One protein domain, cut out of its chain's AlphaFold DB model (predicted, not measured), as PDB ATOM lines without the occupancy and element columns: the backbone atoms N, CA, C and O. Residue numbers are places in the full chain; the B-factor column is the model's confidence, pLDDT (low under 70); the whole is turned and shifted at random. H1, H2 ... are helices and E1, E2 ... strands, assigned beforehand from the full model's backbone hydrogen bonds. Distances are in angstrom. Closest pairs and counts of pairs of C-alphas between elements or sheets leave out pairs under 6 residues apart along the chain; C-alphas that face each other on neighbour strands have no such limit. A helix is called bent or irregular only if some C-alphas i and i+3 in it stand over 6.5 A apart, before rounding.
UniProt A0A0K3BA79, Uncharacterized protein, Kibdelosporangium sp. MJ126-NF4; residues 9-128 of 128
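Overview. This is residues 9 to 128 of the 128 residues of an uncharacterized protein of Kibdelosporangium sp. MJ126-NF4 (UniProt A0A0K3BA79). A strongly twisted three-stranded sheet forms the middle, with H1 and H3 over one face and H4 on the other; H1 and H2 make a helical hairpin whose turn, residues 25 to 30, sticks out at one end, while the link of residues 52 to 64 reaches out at the opposite end. The printed part has 120 residues in the order H1 H2 E1 E2 E3 H3 H4, mixed in class. The sheet order E1 E2 E3 is antiparallel, a meander in which each strand neighbours the one before. The whole is only just loose, close to compact, with a radius of gyration of the C-alphas of 16.8 A and spans of 54 by 38 by 26 A.

Along the chain. H1, residues 9 to 26, starts with C-alpha 9 at (5.358, 20.461, -16.219) and is 25.8 A long. H2, residues 28 to 44, is irregular: C-alphas 29 and 32 are 7.8 A apart. E1 is residues 45 to 51, E2 residues 65 to 73, 25.3 A, and E3 residues 76 to 84, bending by 53 degrees at residue 80. H3 is residues 98 to 108; H4, residues 117 to 126, ends with C-alpha 126 at (26.651, 39.359, -23.977).

Arrangement. Between the antiparallel neighbour strands E1 and E2, N 48 and O 68 are within hydrogen-bond range at 2.8 A; between the antiparallel neighbour strands E2 and E3, N 69 and O 81 are within hydrogen-bond range, also at 2.8 A. H1 is on the sheet at a height of 9.4 A, its closest C-alphas to E3 being Val 12 and Val 81, 6.4 A. H1 and H2 only just touch, with 3 pairs of C-alphas within 8 A, closest Leu 24 and Arg 31 at 6.6 A, at a shallow tilt of 24 degrees, opposite ways. H2 only grazes the sheet with residues 41 to 44. H3, on the same face as H1, runs across the strands, 69 degrees to E1 on the local plane. H4 is on the opposite face, its closest C-alphas to E3 being Pro 117 and Ala 77, 6.8 A. Every O i to N i+4 pair is within hydrogen-bond range in H1, H3 and H4, but 7 of 13 in H2.

Size, cuts and confidence. The farthest C-alphas, of His 29 and Gly 57, are 54.7 A apart. The printed part has no cut; the links E1 to E2 and E3 to H3 are long. Residues 105 to 128 have pLDDT under 70.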
ATOM      1  N   SER A   9       6.356  19.389 -16.279       90.00
ATOM      2  CA  SER A   9       5.358  20.461 -16.219       90.00
ATOM      3  C   SER A   9       4.492  20.376 -14.965       90.00
ATOM      4  O   SER A   9       4.268  21.386 -14.314       90.00
ATOM      5  N   ASP A  10       4.055  19.178 -14.577       91.69
ATOM      6  CA  ASP A  10       3.164  18.994 -13.427       91.69
ATOM      7  C   ASP A  10       3.885  19.318 -12.116       91.69
ATOM      8  O   ASP A  10       3.301  19.897 -11.201       91.69
ATOM      9  N   HIS A  11       5.174  18.972 -12.029       91.06
ATOM     10  CA  HIS A  11       6.011  19.357 -10.895       91.06
ATOM     11  C   HIS A  11       6.211  20.875 -10.831       91.06
ATOM     12  O   HIS A  11       6.119  21.448  -9.746       91.06
ATOM     13  N   VAL A  12       6.444  21.521 -11.977       90.81
ATOM     14  CA  VAL A  12       6.589  22.980 -12.075       90.81
ATOM     15  C   VAL A  12       5.298  23.684 -11.661       90.81
ATOM     16  O   VAL A  12       5.340  24.551 -10.792       90.81
ATOM     17  N   TYR A  13       4.148  23.272 -12.200       89.50
ATOM     18  CA  TYR A  13       2.849  23.842 -11.833       89.50
ATOM     19  C   TYR A  13       2.553  23.684 -10.342       89.50
ATOM     20  O   TYR A  13       2.118  24.638  -9.700       89.50
ATOM     21  N   ALA A  14       2.828  22.509  -9.769       90.50
ATOM     22  CA  ALA A  14       2.641  22.284  -8.340       90.50
ATOM     23  C   ALA A  14       3.531  23.207  -7.487       90.50
ATOM     24  O   ALA A  14       3.034  23.828  -6.548       90.50
ATOM     25  N   ALA A  15       4.816  23.340  -7.836       90.50
ATOM     26  CA  ALA A  15       5.761  24.188  -7.109       90.50
ATOM     27  C   ALA A  15       5.424  25.687  -7.224       90.50
ATOM     28  O   ALA A  15       5.505  26.423  -6.233       90.50
ATOM     29  N   LEU A  16       4.996  26.142  -8.406       89.44
ATOM     30  CA  LEU A  16       4.520  27.512  -8.611       89.44
ATOM     31  C   LEU A  16       3.263  27.782  -7.786       89.44
ATOM     32  O   LEU A  16       3.209  28.779  -7.071       89.44
ATOM     33  N   ASN A  17       2.286  26.876  -7.819       89.56
ATOM     34  CA  ASN A  17       1.045  27.036  -7.065       89.56
ATOM     35  C   ASN A  17       1.283  27.061  -5.545       89.56
ATOM     36  O   ASN A  17       0.674  27.861  -4.832       89.56
ATOM     37  N   GLU A  18       2.196  26.229  -5.036       89.25
ATOM     38  CA  GLU A  18       2.587  26.263  -3.622       89.25
ATOM     39  C   GLU A  18       3.243  27.603  -3.256       89.25
ATOM     40  O   GLU A  18       2.881  28.224  -2.251       89.25
ATOM     41  N   SER A  19       4.160  28.088  -4.097       86.12
ATOM     42  CA  SER A  19       4.838  29.375  -3.901       86.12
ATOM     43  C   SER A  19       3.844  30.538  -3.898       86.12
ATOM     44  O   SER A  19       3.873  31.379  -3.000       86.12
ATOM     45  N   VAL A  20       2.904  30.538  -4.845       86.81
ATOM     46  CA  VAL A  20       1.806  31.509  -4.942       86.81
ATOM     47  C   VAL A  20       0.943  31.492  -3.689       86.81
ATOM     48  O   VAL A  20       0.694  32.539  -3.091       86.81
ATOM     49  N   THR A  21       0.527  30.304  -3.252       88.25
ATOM     50  CA  THR A  21      -0.307  30.132  -2.055       88.25
ATOM     51  C   THR A  21       0.396  30.691  -0.822       88.25
ATOM     52  O   THR A  21      -0.214  31.418  -0.033       88.25
ATOM     53  N   ARG A  22       1.696  30.412  -0.672       87.38
ATOM     54  CA  ARG A  22       2.514  30.917   0.435       87.38
ATOM     55  C   ARG A  22       2.629  32.442   0.410       87.38
ATOM     56  O   ARG A  22       2.431  33.081   1.442       87.38
ATOM     57  N   VAL A  23       2.904  33.026  -0.757       86.31
ATOM     58  CA  VAL A  23       3.019  34.483  -0.922       86.31
ATOM     59  C   VAL A  23       1.694  35.174  -0.625       86.31
ATOM     60  O   VAL A  23       1.689  36.128   0.146       86.31
ATOM     61  N   LEU A  24       0.576  34.685  -1.167       87.69
ATOM     62  CA  LEU A  24      -0.746  35.280  -0.943       87.69
ATOM     63  C   LEU A  24      -1.222  35.139   0.501       87.69
ATOM     64  O   LEU A  24      -1.889  36.039   1.003       87.69
ATOM     65  N   SER A  25      -0.858  34.048   1.178       89.50
ATOM     66  CA  SER A  25      -1.164  33.874   2.602       89.50
ATOM     67  C   SER A  25      -0.434  34.906   3.466       89.50
ATOM     68  O   SER A  25      -0.995  35.396   4.439       89.50
ATOM     69  N   ALA A  26       0.801  35.262   3.098       90.25
ATOM     70  CA  ALA A  26       1.589  36.273   3.803       90.25
ATOM     71  C   ALA A  26       1.269  37.718   3.359       90.25
ATOM     72  O   ALA A  26       1.344  38.644   4.161       90.25
ATOM     73  N   HIS A  27       0.905  37.919   2.089       89.75
ATOM     74  CA  HIS A  27       0.727  39.232   1.459       89.75
ATOM     75  C   HIS A  27      -0.509  39.248   0.537       89.75
ATOM     76  O   HIS A  27      -0.377  39.333  -0.688       89.75
ATOM     77  N   PRO A  28      -1.733  39.204   1.092       84.44
ATOM     78  CA  PRO A  28      -2.961  39.062   0.301       84.44
ATOM     79  C   PRO A  28      -3.218  40.231  -0.664       84.44
ATOM     80  O   PRO A  28      -3.866  40.059  -1.695       84.44
ATOM     81  N   HIS A  29      -2.671  41.412  -0.370       88.62
ATOM     82  CA  HIS A  29      -2.794  42.609  -1.204       88.62
ATOM     83  C   HIS A  29      -1.967  42.544  -2.501       88.62
ATOM     84  O   HIS A  29      -2.249  43.293  -3.430       88.62
ATOM     85  N   ARG A  30      -0.996  41.625  -2.622       86.69
ATOM     86  CA  ARG A  30      -0.121  41.509  -3.811       86.69
ATOM     87  C   ARG A  30      -0.691  40.608  -4.911       86.69
ATOM     88  O   ARG A  30       0.032  40.186  -5.808       86.69
ATOM     89  N   ARG A  31      -1.992  40.295  -4.860       85.69
ATOM     90  CA  ARG A  31      -2.651  39.384  -5.813       85.69
ATOM     91  C   ARG A  31      -2.503  39.824  -7.272       85.69
ATOM     92  O   ARG A  31      -2.261  38.970  -8.116       85.69
ATOM     93  N   ALA A  32      -2.636  41.119  -7.560       85.62
ATOM     94  CA  ALA A  32      -2.519  41.644  -8.922       85.62
ATOM     95  C   ALA A  32      -1.084  41.520  -9.470       85.62
ATOM     96  O   ALA A  32      -0.892  40.991 -10.559       85.62
ATOM     97  N   GLU A  33      -0.080  41.916  -8.676       83.62
ATOM     98  CA  GLU A  33       1.346  41.769  -9.021       83.62
ATOM     99  C   GLU A  33       1.710  40.303  -9.292       83.62
ATOM    100  O   GLU A  33       2.424  39.989 -10.242       83.62
ATOM    101  N   LEU A  34       1.189  39.388  -8.470       84.56
ATOM    102  CA  LEU A  34       1.468  37.962  -8.605       84.56
ATOM    103  C   LEU A  34       0.802  37.343  -9.839       84.56
ATOM    104  O   LEU A  34       1.406  36.485 -10.476       84.56
ATOM    105  N   ALA A  35      -0.412  37.774 -10.189       83.00
ATOM    106  CA  ALA A  35      -1.084  37.327 -11.408       83.00
ATOM    107  C   ALA A  35      -0.277  37.723 -12.655       83.00
ATOM    108  O   ALA A  35       0.027  36.867 -13.480       83.00
ATOM    109  N   GLN A  36       0.172  38.978 -12.725       83.00
ATOM    110  CA  GLN A  36       1.010  39.466 -13.822       83.00
ATOM    111  C   GLN A  36       2.367  38.741 -13.889       83.00
ATOM    112  O   GLN A  36       2.878  38.434 -14.966       83.00
ATOM    113  N   TRP A  37       2.963  38.429 -12.735       83.62
ATOM    114  CA  TRP A  37       4.197  37.645 -12.697       83.62
ATOM    115  C   TRP A  37       3.991  36.211 -13.204       83.62
ATOM    116  O   TRP A  37       4.835  35.704 -13.936       83.62
ATOM    117  N   LEU A  38       2.872  35.563 -12.865       81.25
ATOM    118  CA  LEU A  38       2.567  34.208 -13.339       81.25
ATOM    119  C   LEU A  38       2.375  34.140 -14.855       81.25
ATOM    120  O   LEU A  38       2.783  33.153 -15.460       81.25
ATOM    121  N   GLU A  39       1.809  35.177 -15.470       80.81
ATOM    122  CA  GLU A  39       1.661  35.242 -16.931       80.81
ATOM    123  C   GLU A  39       3.016  35.217 -17.652       80.81
ATOM    124  O   GLU A  39       3.131  34.647 -18.732       80.81
ATOM    125  N   THR A  40       4.059  35.765 -17.023       80.62
ATOM    126  CA  THR A  40       5.406  35.884 -17.611       80.62
ATOM    127  C   THR A  40       6.406  34.867 -17.054       80.62
ATOM    128  O   THR A  40       7.547  34.797 -17.511       80.62
ATOM    129  N   VAL A  41       6.022  34.041 -16.071       82.69
ATOM    130  CA  VAL A  41       6.971  33.147 -15.385       82.69
ATOM    131  C   VAL A  41       7.536  32.075 -16.313       82.69
ATOM    132  O   VAL A  41       8.694  31.701 -16.165       82.69
ATOM    133  N   HIS A  42       6.749  31.604 -17.284       75.56
ATOM    134  CA  HIS A  42       7.171  30.566 -18.225       75.56
ATOM    135  C   HIS A  42       8.348  31.004 -19.101       75.56
ATOM    136  O   HIS A  42       9.233  30.194 -19.363       75.56
ATOM    137  N   GLU A  43       8.402  32.284 -19.471       79.69
ATOM    138  CA  GLU A  43       9.504  32.887 -20.237       79.69
ATOM    139  C   GLU A  43      10.788  33.016 -19.403       79.69
ATOM    140  O   GLU A  43      11.866  33.258 -19.931       79.69
ATOM    141  N   ARG A  44      10.684  32.828 -18.083       82.94
ATOM    142  CA  ARG A  44      11.779  32.956 -17.116       82.94
ATOM    143  C   ARG A  44      12.235  31.612 -16.555       82.94
ATOM    144  O   ARG A  44      13.023  31.589 -15.609       82.94
ATOM    145  N   LEU A  45      11.721  30.497 -17.077       86.06
ATOM    146  CA  LEU A  45      12.107  29.165 -16.625       86.06
ATOM    147  C   LEU A  45      13.366  28.685 -17.345       86.06
ATOM    148  O   LEU A  45      13.375  28.534 -18.562       86.06
ATOM    149  N   ILE A  46      14.391  28.335 -16.572       86.38
ATOM    150  CA  ILE A  46      15.555  27.605 -17.073       86.38
ATOM    151  C   ILE A  46      15.412  26.147 -16.668       86.38
ATOM    152  O   ILE A  46      15.238  25.836 -15.488       86.38
ATOM    153  N   ILE A  47      15.537  25.244 -17.639       85.88
ATOM    154  CA  ILE A  47      15.568  23.802 -17.401       85.88
ATOM    155  C   ILE A  47      16.991  23.305 -17.638       85.88
ATOM    156  O   ILE A  47      17.529  23.435 -18.735       85.88
ATOM    157  N   ARG A  48      17.584  22.684 -16.621       82.88
ATOM    158  CA  ARG A  48      18.910  22.071 -16.687       82.88
ATOM    159  C   ARG A  48      18.810  20.575 -16.434       82.88
ATOM    160  O   ARG A  48      18.029  20.121 -15.602       82.88
ATOM    161  N   ALA A  49      19.642  19.808 -17.123       82.94
ATOM    162  CA  ALA A  49      19.848  18.406 -16.809       82.94
ATOM    163  C   ALA A  49      21.207  18.231 -16.129       82.94
ATOM    164  O   ALA A  49      22.242  18.566 -16.704       82.94
ATOM    165  N   VAL A  50      21.203  17.713 -14.903       82.88
ATOM    166  CA  VAL A  50      22.401  17.560 -14.068       82.88
ATOM    167  C   VAL A  50      22.537  16.102 -13.663       82.88
ATOM    168  O   VAL A  50      21.551  15.439 -13.358       82.88
ATOM    169  N   ALA A  51      23.753  15.571 -13.669       82.00
ATOM    170  CA  ALA A  51      24.023  14.249 -13.120       82.00
ATOM    171  C   ALA A  51      24.632  14.386 -11.725       82.00
ATOM    172  O   ALA A  51      25.690  14.995 -11.578       82.00
ATOM    173  N   ASP A  52      24.002  13.773 -10.721       71.75
ATOM    174  CA  ASP A  52      24.457  13.862  -9.323       71.75
ATOM    175  C   ASP A  52      25.836  13.233  -9.100       71.75
ATOM    176  O   ASP A  52      26.483  13.468  -8.077       71.75
ATOM    177  N   ARG A  53      26.260  12.333  -9.997       74.94
ATOM    178  CA  ARG A  53      27.483  11.551  -9.826       74.94
ATOM    179  C   ARG A  53      28.280  11.441 -11.111       74.94
ATOM    180  O   ARG A  53      27.749  11.257 -12.209       74.94
ATOM    181  N   ARG A  54      29.598  11.438 -10.937       76.31
ATOM    182  CA  ARG A  54      30.531  10.859 -11.900       76.31
ATOM    183  C   ARG A  54      30.848   9.431 -11.465       76.31
ATOM    184  O   ARG A  54      30.961   9.128 -10.281       76.31
ATOM    185  N   THR A  55      30.955   8.538 -12.435       74.00
ATOM    186  CA  THR A  55      31.530   7.205 -12.244       74.00
ATOM    187  C   THR A  55      32.973   7.326 -11.731       74.00
ATOM    188  O   THR A  55      33.612   8.350 -11.983       74.00
ATOM    189  N   PRO A  56      33.530   6.288 -11.080       72.88
ATOM    190  CA  PRO A  56      34.920   6.305 -10.607       72.88
ATOM    191  C   PRO A  56      35.956   6.639 -11.696       72.88
ATOM    192  O   PRO A  56      37.010   7.177 -11.394       72.88
ATOM    193  N   GLY A  57      35.639   6.380 -12.972       76.75
ATOM    194  CA  GLY A  57      36.461   6.752 -14.130       76.75
ATOM    195  C   GLY A  57      36.185   8.152 -14.698       76.75
ATOM    196  O   GLY A  57      36.435   8.380 -15.877       76.75
ATOM    197  N   GLY A  58      35.574   9.060 -13.931       71.88
ATOM    198  CA  GLY A  58      35.345  10.461 -14.316       71.88
ATOM    199  C   GLY A  58      34.208  10.708 -15.317       71.88
ATOM    200  O   GLY A  58      33.863  11.862 -15.574       71.88
ATOM    201  N   ARG A  59      33.580   9.652 -15.855       76.38
ATOM    202  CA  ARG A  59      32.440   9.765 -16.786       76.38
ATOM    203  C   ARG A  59      31.162  10.115 -16.040       76.38
ATOM    204  O   ARG A  59      30.942   9.605 -14.946       76.38
ATOM    205  N   ILE A  60      30.285  10.890 -16.662       76.19
ATOM    206  CA  ILE A  60      28.964  11.229 -16.122       76.19
ATOM    207  C   ILE A  60      28.120   9.959 -15.901       76.19
ATOM    208  O   ILE A  60      27.936   9.159 -16.825       76.19
ATOM    209  N   ASP A  61      27.587   9.767 -14.688       80.50
ATOM    210  CA  ASP A  61      26.644   8.681 -14.407       80.50
ATOM    211  C   ASP A  61      25.235   9.070 -14.866       80.50
ATOM    212  O   ASP A  61      24.440   9.664 -14.138       80.50
ATOM    213  N   THR A  62      24.906   8.669 -16.091       73.56
ATOM    214  CA  THR A  62      23.592   8.899 -16.718       73.56
ATOM    215  C   THR A  62      22.391   8.347 -15.933       73.56
ATOM    216  O   THR A  62      21.264   8.773 -16.172       73.56
ATOM    217  N   ARG A  63      22.587   7.415 -14.985       77.06
ATOM    218  CA  ARG A  63      21.497   6.910 -14.121       77.06
ATOM    219  C   ARG A  63      21.151   7.872 -12.989       77.06
ATOM    220  O   ARG A  63      20.081   7.749 -12.392       77.06
ATOM    221  N   SER A  64      22.059   8.795 -12.697       82.50
ATOM    222  CA  SER A  64      21.920   9.824 -11.670       82.50
ATOM    223  C   SER A  64      21.339  11.136 -12.213       82.50
ATOM    224  O   SER A  64      21.393  12.150 -11.529       82.50
ATOM    225  N   LEU A  65      20.788  11.123 -13.436       86.44
ATOM    226  CA  LEU A  65      20.264  12.323 -14.080       86.44
ATOM    227  C   LEU A  65      19.059  12.899 -13.323       86.44
ATOM    228  O   LEU A  65      18.071  12.204 -13.046       86.44
ATOM    229  N   ARG A  66      19.131  14.200 -13.073       88.69
ATOM    230  CA  ARG A  66      18.077  15.063 -12.562       88.69
ATOM    231  C   ARG A  66      17.740  16.135 -13.583       88.69
ATOM    232  O   ARG A  66      18.618  16.628 -14.284       88.69
ATOM    233  N   MET A  67      16.465  16.485 -13.631       89.12
ATOM    234  CA  MET A  67      15.975  17.691 -14.274       89.12
ATOM    235  C   MET A  67      15.768  18.730 -13.178       89.12
ATOM    236  O   MET A  67      15.011  18.498 -12.228       89.12
ATOM    237  N   GLU A  68      16.468  19.843 -13.302       91.00
ATOM    238  CA  GLU A  68      16.387  20.984 -12.402       91.00
ATOM    239  C   GLU A  68      15.723  22.132 -13.146       91.00
ATOM    240  O   GLU A  68      16.048  22.404 -14.299       91.00
ATOM    241  N   VAL A  69      14.757  22.773 -12.501       90.75
ATOM    242  CA  VAL A  69      14.044  23.922 -13.046       90.75
ATOM    243  C   VAL A  69      14.295  25.095 -12.126       90.75
ATOM    244  O   VAL A  69      14.084  24.990 -10.915       90.75
ATOM    245  N   TYR A  70      14.722  26.201 -12.712       90.00
ATOM    246  CA  TYR A  70      14.965  27.463 -12.037       90.00
ATOM    247  C   TYR A  70      14.035  28.525 -12.596       90.00
ATOM    248  O   TYR A  70      13.656  28.468 -13.764       90.00
ATOM    249  N   VAL A  71      13.708  29.508 -11.770       88.19
ATOM    250  CA  VAL A  71      13.052  30.739 -12.201       88.19
ATOM    251  C   VAL A  71      14.081  31.859 -12.156       88.19
ATOM    252  O   VAL A  71      14.712  32.083 -11.120       88.19
ATOM    253  N   LEU A  72      14.236  32.579 -13.262       83.56
ATOM    254  CA  LEU A  72      15.019  33.803 -13.302       83.56
ATOM    255  C   LEU A  72      14.275  34.930 -12.588       83.56
ATOM    256  O   LEU A  72      13.128  35.264 -12.894       83.56
ATOM    257  N   THR A  73      14.961  35.530 -11.627       78.75
ATOM    258  CA  THR A  73      14.502  36.701 -10.887       78.75
ATOM    259  C   THR A  73      15.522  37.821 -11.032       78.75
ATOM    260  O   THR A  73      16.654  37.597 -11.454       78.75
ATOM    261  N   THR A  74      15.154  39.029 -10.616       75.81
ATOM    262  CA  THR A  74      16.095  40.157 -10.554       75.81
ATOM    263  C   THR A  74      17.260  39.918  -9.587       75.81
ATOM    264  O   THR A  74      18.282  40.582  -9.705       75.81
ATOM    265  N   ALA A  75      17.133  38.969  -8.653       77.06
ATOM    266  CA  ALA A  75      18.192  38.564  -7.731       77.06
ATOM    267  C   ALA A  75      19.023  37.365  -8.241       77.06
ATOM    268  O   ALA A  75      19.911  36.898  -7.531       77.06
ATOM    269  N   GLY A  76      18.727  36.849  -9.441       79.69
ATOM    270  CA  GLY A  76      19.366  35.671 -10.031       79.69
ATOM    271  C   GLY A  76      18.426  34.470 -10.179       79.69
ATOM    272  O   GLY A  76      17.203  34.582 -10.046       79.69
ATOM    273  N   ALA A  77      19.005  33.305 -10.480       84.88
ATOM    274  CA  ALA A  77      18.271  32.057 -10.681       84.88
ATOM    275  C   ALA A  77      17.878  31.409  -9.341       84.88
ATOM    276  O   ALA A  77      18.734  30.980  -8.567       84.88
ATOM    277  N   ALA A  78      16.575  31.291  -9.087       85.44
ATOM    278  CA  ALA A  78      16.036  30.625  -7.906       85.44
ATOM    279  C   ALA A  78      15.593  29.190  -8.250       85.44
ATOM    280  O   ALA A  78      14.849  29.007  -9.217       85.44
ATOM    281  N   PRO A  79      16.007  28.158  -7.491       89.44
ATOM    282  CA  PRO A  79      15.581  26.787  -7.750       89.44
ATOM    283  C   PRO A  79      14.086  26.619  -7.460       89.44
ATOM    284  O   PRO A  79      13.602  27.014  -6.400       89.44
ATOM    285  N   LEU A  80      13.368  25.994  -8.391       90.00
ATOM    286  CA  LEU A  80      11.932  25.732  -8.287       90.00
ATOM    287  C   LEU A  80      11.642  24.238  -8.116       90.00
ATOM    288  O   LEU A  80      10.901  23.842  -7.220       90.00
ATOM    289  N   VAL A  81      12.231  23.397  -8.968       92.00
ATOM    290  CA  VAL A  81      12.027  21.942  -8.954       92.00
ATOM    291  C   VAL A  81      13.360  21.241  -9.167       92.00
ATOM    292  O   VAL A  81      14.157  21.656  -9.998       92.00
ATOM    293  N   SER A  82      13.584  20.130  -8.469       91.88
ATOM    294  CA  SER A  82      14.669  19.202  -8.783       91.88
ATOM    295  C   SER A  82      14.138  17.775  -8.676       91.88
ATOM    296  O   SER A  82      13.775  17.315  -7.590       91.88
ATOM    297  N   VAL A  83      14.062  17.074  -9.805       90.94
ATOM    298  CA  VAL A  83      13.426  15.750  -9.926       90.94
ATOM    299  C   VAL A  83      14.306  14.797 -10.712       90.94
ATOM    300  O   VAL A  83      14.982  15.186 -11.659       90.94
ATOM    301  N   ARG A  84      14.318  13.516 -10.338       89.69
ATOM    302  CA  ARG A  84      15.101  12.518 -11.074       89.69
ATOM    303  C   ARG A  84      14.419  12.210 -12.398       89.69
ATOM    304  O   ARG A  84      13.221  11.949 -12.425       89.69
ATOM    305  N   ALA A  85      15.195  12.116 -13.472       87.94
ATOM    306  CA  ALA A  85      14.651  11.835 -14.799       87.94
ATOM    307  C   ALA A  85      13.884  10.500 -14.858       87.94
ATOM    308  O   ALA A  85      12.873  10.399 -15.533       87.94
ATOM    309  N   ARG A  86      14.300   9.486 -14.087       87.31
ATOM    310  CA  ARG A  86      13.608   8.178 -14.007       87.31
ATOM    311  C   ARG A  86      12.217   8.225 -13.349       87.31
ATOM    312  O   ARG A  86      11.463   7.249 -13.426       87.31
ATOM    313  N   ASP A  87      11.928   9.322 -12.653       89.31
ATOM    314  CA  ASP A  87      10.655   9.566 -11.982       89.31
ATOM    315  C   ASP A  87       9.721  10.417 -12.875       89.31
ATOM    316  O   ASP A  87       8.578  10.661 -12.502       89.31
ATOM    317  N   LEU A  88      10.172  10.828 -14.070       91.00
ATOM    318  CA  LEU A  88       9.392  11.629 -15.012       91.00
ATOM    319  C   LEU A  88       8.642  10.782 -16.044       91.00
ATOM    320  O   LEU A  88       9.060   9.676 -16.402       91.00
ATOM    321  N   LEU A  89       7.550  11.356 -16.548       92.62
ATOM    322  CA  LEU A  89       6.843  10.918 -17.749       92.62
ATOM    323  C   LEU A  89       7.112  11.886 -18.908       92.62
ATOM    324  O   LEU A  89       7.290  13.087 -18.682       92.62
ATOM    325  N   ASP A  90       7.129  11.364 -20.130       88.94
ATOM    326  CA  ASP A  90       7.187  12.164 -21.352       88.94
ATOM    327  C   ASP A  90       5.806  12.728 -21.750       88.94
ATOM    328  O   ASP A  90       4.809  12.618 -21.020       88.94
ATOM    329  N   ALA A  91       5.758  13.385 -22.913       85.25
ATOM    330  CA  ALA A  91       4.543  13.983 -23.456       85.25
ATOM    331  C   ALA A  91       3.455  12.947 -23.785       85.25
ATOM    332  O   ALA A  91       2.275  13.283 -23.725       85.25
ATOM    333  N   ASP A  92       3.825  11.691 -24.030       89.12
ATOM    334  CA  ASP A  92       2.899  10.592 -24.323       89.12
ATOM    335  C   ASP A  92       2.495   9.823 -23.052       89.12
ATOM    336  O   ASP A  92       1.648   8.933 -23.089       89.12
ATOM    337  N   GLY A  93       3.065  10.189 -21.898       87.44
ATOM    338  CA  GLY A  93       2.804   9.535 -20.615       87.44
ATOM    339  C   GLY A  93       3.671   8.300 -20.365       87.44
ATOM    340  O   GLY A  93       3.441   7.590 -19.384       87.44
ATOM    341  N   ASN A  94       4.685   8.051 -21.195       90.69
ATOM    342  CA  ASN A  94       5.618   6.950 -20.995       90.69
ATOM    343  C   ASN A  94       6.737   7.347 -20.017       90.69
ATOM    344  O   ASN A  94       7.128   8.515 -19.951       90.69
ATOM    345  N   PRO A  95       7.296   6.397 -19.245       89.88
ATOM    346  CA  PRO A  95       8.431   6.679 -18.374       89.88
ATOM    347  C   PRO A  95       9.648   7.175 -19.159       89.88
ATOM    348  O   PRO A  95      10.113   6.518 -20.093       89.88
ATOM    349  N   VAL A  96      10.227   8.290 -18.716       85.88
ATOM    350  CA  VAL A  96      11.438   8.839 -19.326       85.88
ATOM    351  C   VAL A  96      12.620   7.897 -19.090       85.88
ATOM    352  O   VAL A  96      12.980   7.557 -17.956       85.88
ATOM    353  N   ASN A  97      13.291   7.503 -20.173       85.00
ATOM    354  CA  ASN A  97      14.540   6.761 -20.086       85.00
ATOM    355  C   ASN A  97      15.701   7.721 -19.796       85.00
ATOM    356  O   ASN A  97      16.341   8.238 -20.712       85.00
ATOM    357  N   ALA A  98      16.012   7.896 -18.509       77.94
ATOM    358  CA  ALA A  98      17.082   8.773 -18.027       77.94
ATOM    359  C   ALA A  98      18.421   8.591 -18.766       77.94
ATOM    360  O   ALA A  98      19.130   9.565 -19.010       77.94
ATOM    361  N   ARG A  99      18.763   7.359 -19.172       79.06
ATOM    362  CA  ARG A  99      20.006   7.088 -19.905       79.06
ATOM    363  C   ARG A  99      19.953   7.626 -21.331       79.06
ATOM    364  O   ARG A  99      20.934   8.209 -21.784       79.06
ATOM    365  N   THR A 100      18.844   7.413 -22.032       80.25
ATOM    366  CA  THR A 100      18.644   7.941 -23.388       80.25
ATOM    367  C   THR A 100      18.605   9.465 -23.362       80.25
ATOM    368  O   THR A 100      19.336  10.091 -24.124       80.25
ATOM    369  N   THR A 101      17.864  10.059 -22.424       78.12
ATOM    370  CA  THR A 101      17.788  11.516 -22.237       78.12
ATOM    371  C   THR A 101      19.154  12.121 -21.923       78.12
ATOM    372  O   THR A 101      19.564  13.067 -22.586       78.12
ATOM    373  N   ALA A 102      19.911  11.539 -20.984       73.00
ATOM    374  CA  ALA A 102      21.257  12.012 -20.666       73.00
ATOM    375  C   ALA A 102      22.182  11.950 -21.885       73.00
ATOM    376  O   ALA A 102      22.920  12.889 -22.145       73.00
ATOM    377  N   ARG A 103      22.146  10.852 -22.654       73.38
ATOM    378  CA  ARG A 103      22.968  10.723 -23.868       73.38
ATOM    379  C   ARG A 103      22.582  11.745 -24.928       73.38
ATOM    380  O   ARG A 103      23.476  12.297 -25.551       73.38
ATOM    381  N   HIS A 104      21.287  11.982 -25.117       75.00
ATOM    382  CA  HIS A 104      20.788  12.966 -26.070       75.00
ATOM    383  C   HIS A 104      21.240  14.379 -25.694       75.00
ATOM    384  O   HIS A 104      21.823  15.073 -26.517       75.00
ATOM    385  N   LEU A 105      21.076  14.766 -24.428       69.94
ATOM    386  CA  LEU A 105      21.483  16.083 -23.941       69.94
ATOM    387  C   LEU A 105      23.004  16.259 -23.947       69.94
ATOM    388  O   LEU A 105      23.490  17.317 -24.321       69.94
ATOM    389  N   LEU A 106      23.778  15.232 -23.591       66.56
ATOM    390  CA  LEU A 106      25.242  15.286 -23.693       66.56
ATOM    391  C   LEU A 106      25.727  15.345 -25.146       66.56
ATOM    392  O   LEU A 106      26.769  15.931 -25.406       66.56
ATOM    393  N   TRP A 107      24.994  14.737 -26.082       67.19
ATOM    394  CA  TRP A 107      25.297  14.821 -27.509       67.19
ATOM    395  C   TRP A 107      24.979  16.209 -28.072       67.19
ATOM    396  O   TRP A 107      25.812  16.781 -28.767       67.19
ATOM    397  N   GLN A 108      23.826  16.778 -27.711       64.75
ATOM    398  CA  GLN A 108      23.456  18.149 -28.078       64.75
ATOM    399  C   GLN A 108      24.436  19.183 -27.511       64.75
ATOM    400  O   GLN A 108      24.745  20.163 -28.175       64.75
ATOM    401  N   ASN A 109      24.972  18.928 -26.318       59.06
ATOM    402  CA  ASN A 109      25.928  19.802 -25.646       59.06
ATOM    403  C   ASN A 109      27.396  19.359 -25.808       59.06
ATOM    404  O   ASN A 109      28.230  19.615 -24.939       59.06
ATOM    405  N   GLY A 110      27.744  18.700 -26.920       46.97
ATOM    406  CA  GLY A 110      29.137  18.393 -27.284       46.97
ATOM    407  C   GLY A 110      30.057  19.624 -27.402       46.97
ATOM    408  O   GLY A 110      31.264  19.468 -27.581       46.97
ATOM    409  N   HIS A 111      29.505  20.829 -27.243       43.66
ATOM    410  CA  HIS A 111      30.200  22.085 -27.000       43.66
ATOM    411  C   HIS A 111      29.775  22.612 -25.617       43.66
ATOM    412  O   HIS A 111      28.618  22.968 -25.438       43.66
ATOM    413  N   GLY A 112      30.702  22.557 -24.651       46.88
ATOM    414  CA  GLY A 112      30.627  23.023 -23.253       46.88
ATOM    415  C   GLY A 112      29.279  23.518 -22.718       46.88
ATOM    416  O   GLY A 112      28.870  24.633 -23.011       46.88
ATOM    417  N   ILE A 113      28.650  22.734 -21.833       48.19
ATOM    418  CA  ILE A 113      27.596  23.260 -20.952       48.19
ATOM    419  C   ILE A 113      28.283  24.113 -19.882       48.19
ATOM    420  O   ILE A 113      29.180  23.583 -19.223       48.19
ATOM    421  N   PRO A 114      27.851  25.363 -19.661       50.56
ATOM    422  CA  PRO A 114      28.309  26.149 -18.528       50.56
ATOM    423  C   PRO A 114      28.062  25.401 -17.210       50.56
ATOM    424  O   PRO A 114      27.000  24.796 -16.984       50.56
ATOM    425  N   ASP A 115      29.066  25.381 -16.342       49.62
ATOM    426  CA  ASP A 115      29.039  24.588 -15.113       49.62
ATOM    427  C   ASP A 115      28.113  25.230 -14.068       49.62
ATOM    428  O   ASP A 115      27.537  24.521 -13.224       49.62
ATOM    429  N   THR A 116      27.851  26.535 -14.185       51.81
ATOM    430  CA  THR A 116      27.020  27.287 -13.242       51.81
ATOM    431  C   THR A 116      25.859  28.040 -13.912       51.81
ATOM    432  O   THR A 116      25.983  28.513 -15.038       51.81
ATOM    433  N   PRO A 117      24.708  28.202 -13.223       46.59
ATOM    434  CA  PRO A 117      23.623  29.066 -13.699       46.59
ATOM    435  C   PRO A 117      24.047  30.527 -13.913       46.59
ATOM    436  O   PRO A 117      23.423  31.218 -14.706       46.59
ATOM    437  N   ALA A 118      25.093  30.989 -13.219       50.44
ATOM    438  CA  ALA A 118      25.647  32.330 -13.392       50.44
ATOM    439  C   ALA A 118      26.272  32.514 -14.786       50.44
ATOM    440  O   ALA A 118      26.037  33.529 -15.426       50.44
ATOM    441  N   GLU A 119      26.967  31.498 -15.302       51.88
ATOM    442  CA  GLU A 119      27.575  31.548 -16.638       51.88
ATOM    443  C   GLU A 119      26.537  31.576 -17.776       51.88
ATOM    444  O   GLU A 119      26.808  32.127 -18.837       51.88
ATOM    445  N   LEU A 120      25.334  31.025 -17.563       50.72
ATOM    446  CA  LEU A 120      24.220  31.126 -18.519       50.72
ATOM    447  C   LEU A 120      23.614  32.536 -18.556       50.72
ATOM    448  O   LEU A 120      23.200  32.994 -19.615       50.72
ATOM    449  N   ILE A 121      23.563  33.220 -17.407       51.78
ATOM    450  CA  ILE A 121      23.056  34.597 -17.307       51.78
ATOM    451  C   ILE A 121      24.037  35.571 -17.973       51.78
ATOM    452  O   ILE A 121      23.602  36.480 -18.673       51.78
ATOM    453  N   ASP A 122      25.345  35.357 -17.806       50.81
ATOM    454  CA  ASP A 122      26.371  36.185 -18.453       50.81
ATOM    455  C   ASP A 122      26.374  36.026 -19.984       50.81
ATOM    456  O   ASP A 122      26.598  37.006 -20.696       50.81
ATOM    457  N   GLN A 123      26.083  34.826 -20.504       50.00
ATOM    458  CA  GLN A 123      25.962  34.585 -21.950       50.00
ATOM    459  C   GLN A 123      24.755  35.303 -22.567       50.00
ATOM    460  O   GLN A 123      24.892  35.936 -23.608       50.00
ATOM    461  N   ASP A 124      23.601  35.290 -21.895       43.34
ATOM    462  CA  ASP A 124      22.384  35.973 -22.364       43.34
ATOM    463  C   ASP A 124      22.537  37.512 -22.359       43.34
ATOM    464  O   ASP A 124      21.926  38.220 -23.155       43.34
ATOM    465  N   GLN A 125      23.412  38.047 -21.495       43.31
ATOM    466  CA  GLN A 125      23.731  39.480 -21.443       43.31
ATOM    467  C   GLN A 125      24.825  39.926 -22.419       43.31
ATOM    468  O   GLN A 125      24.978  41.127 -22.626       43.31
ATOM    469  N   THR A 126      25.600  39.007 -23.003       42.44
ATOM    470  CA  THR A 126      26.651  39.359 -23.977       42.44
ATOM    471  C   THR A 126      26.171  39.346 -25.428       42.44
ATOM    472  O   THR A 126      26.878  39.857 -26.296       42.44
ATOM    473  N   GLU A 127      24.981  38.803 -25.703       43.50
ATOM    474  CA  GLU A 127      24.394  38.742 -27.050       43.50
ATOM    475  C   GLU A 127      23.398  39.886 -27.361       43.50
ATOM    476  O   GLU A 127      22.765  39.879 -28.421       43.50
ATOM    477  N   HIS A 128      23.307  40.906 -26.497       40.44
ATOM    478  CA  HIS A 128      22.493  42.120 -26.678       40.44
ATOM    479  C   HIS A 128      23.314  43.409 -26.558       40.44
ATOM    480  O   HIS A 128      22.949  44.383 -27.260       40.44
TER     481      HIS A 128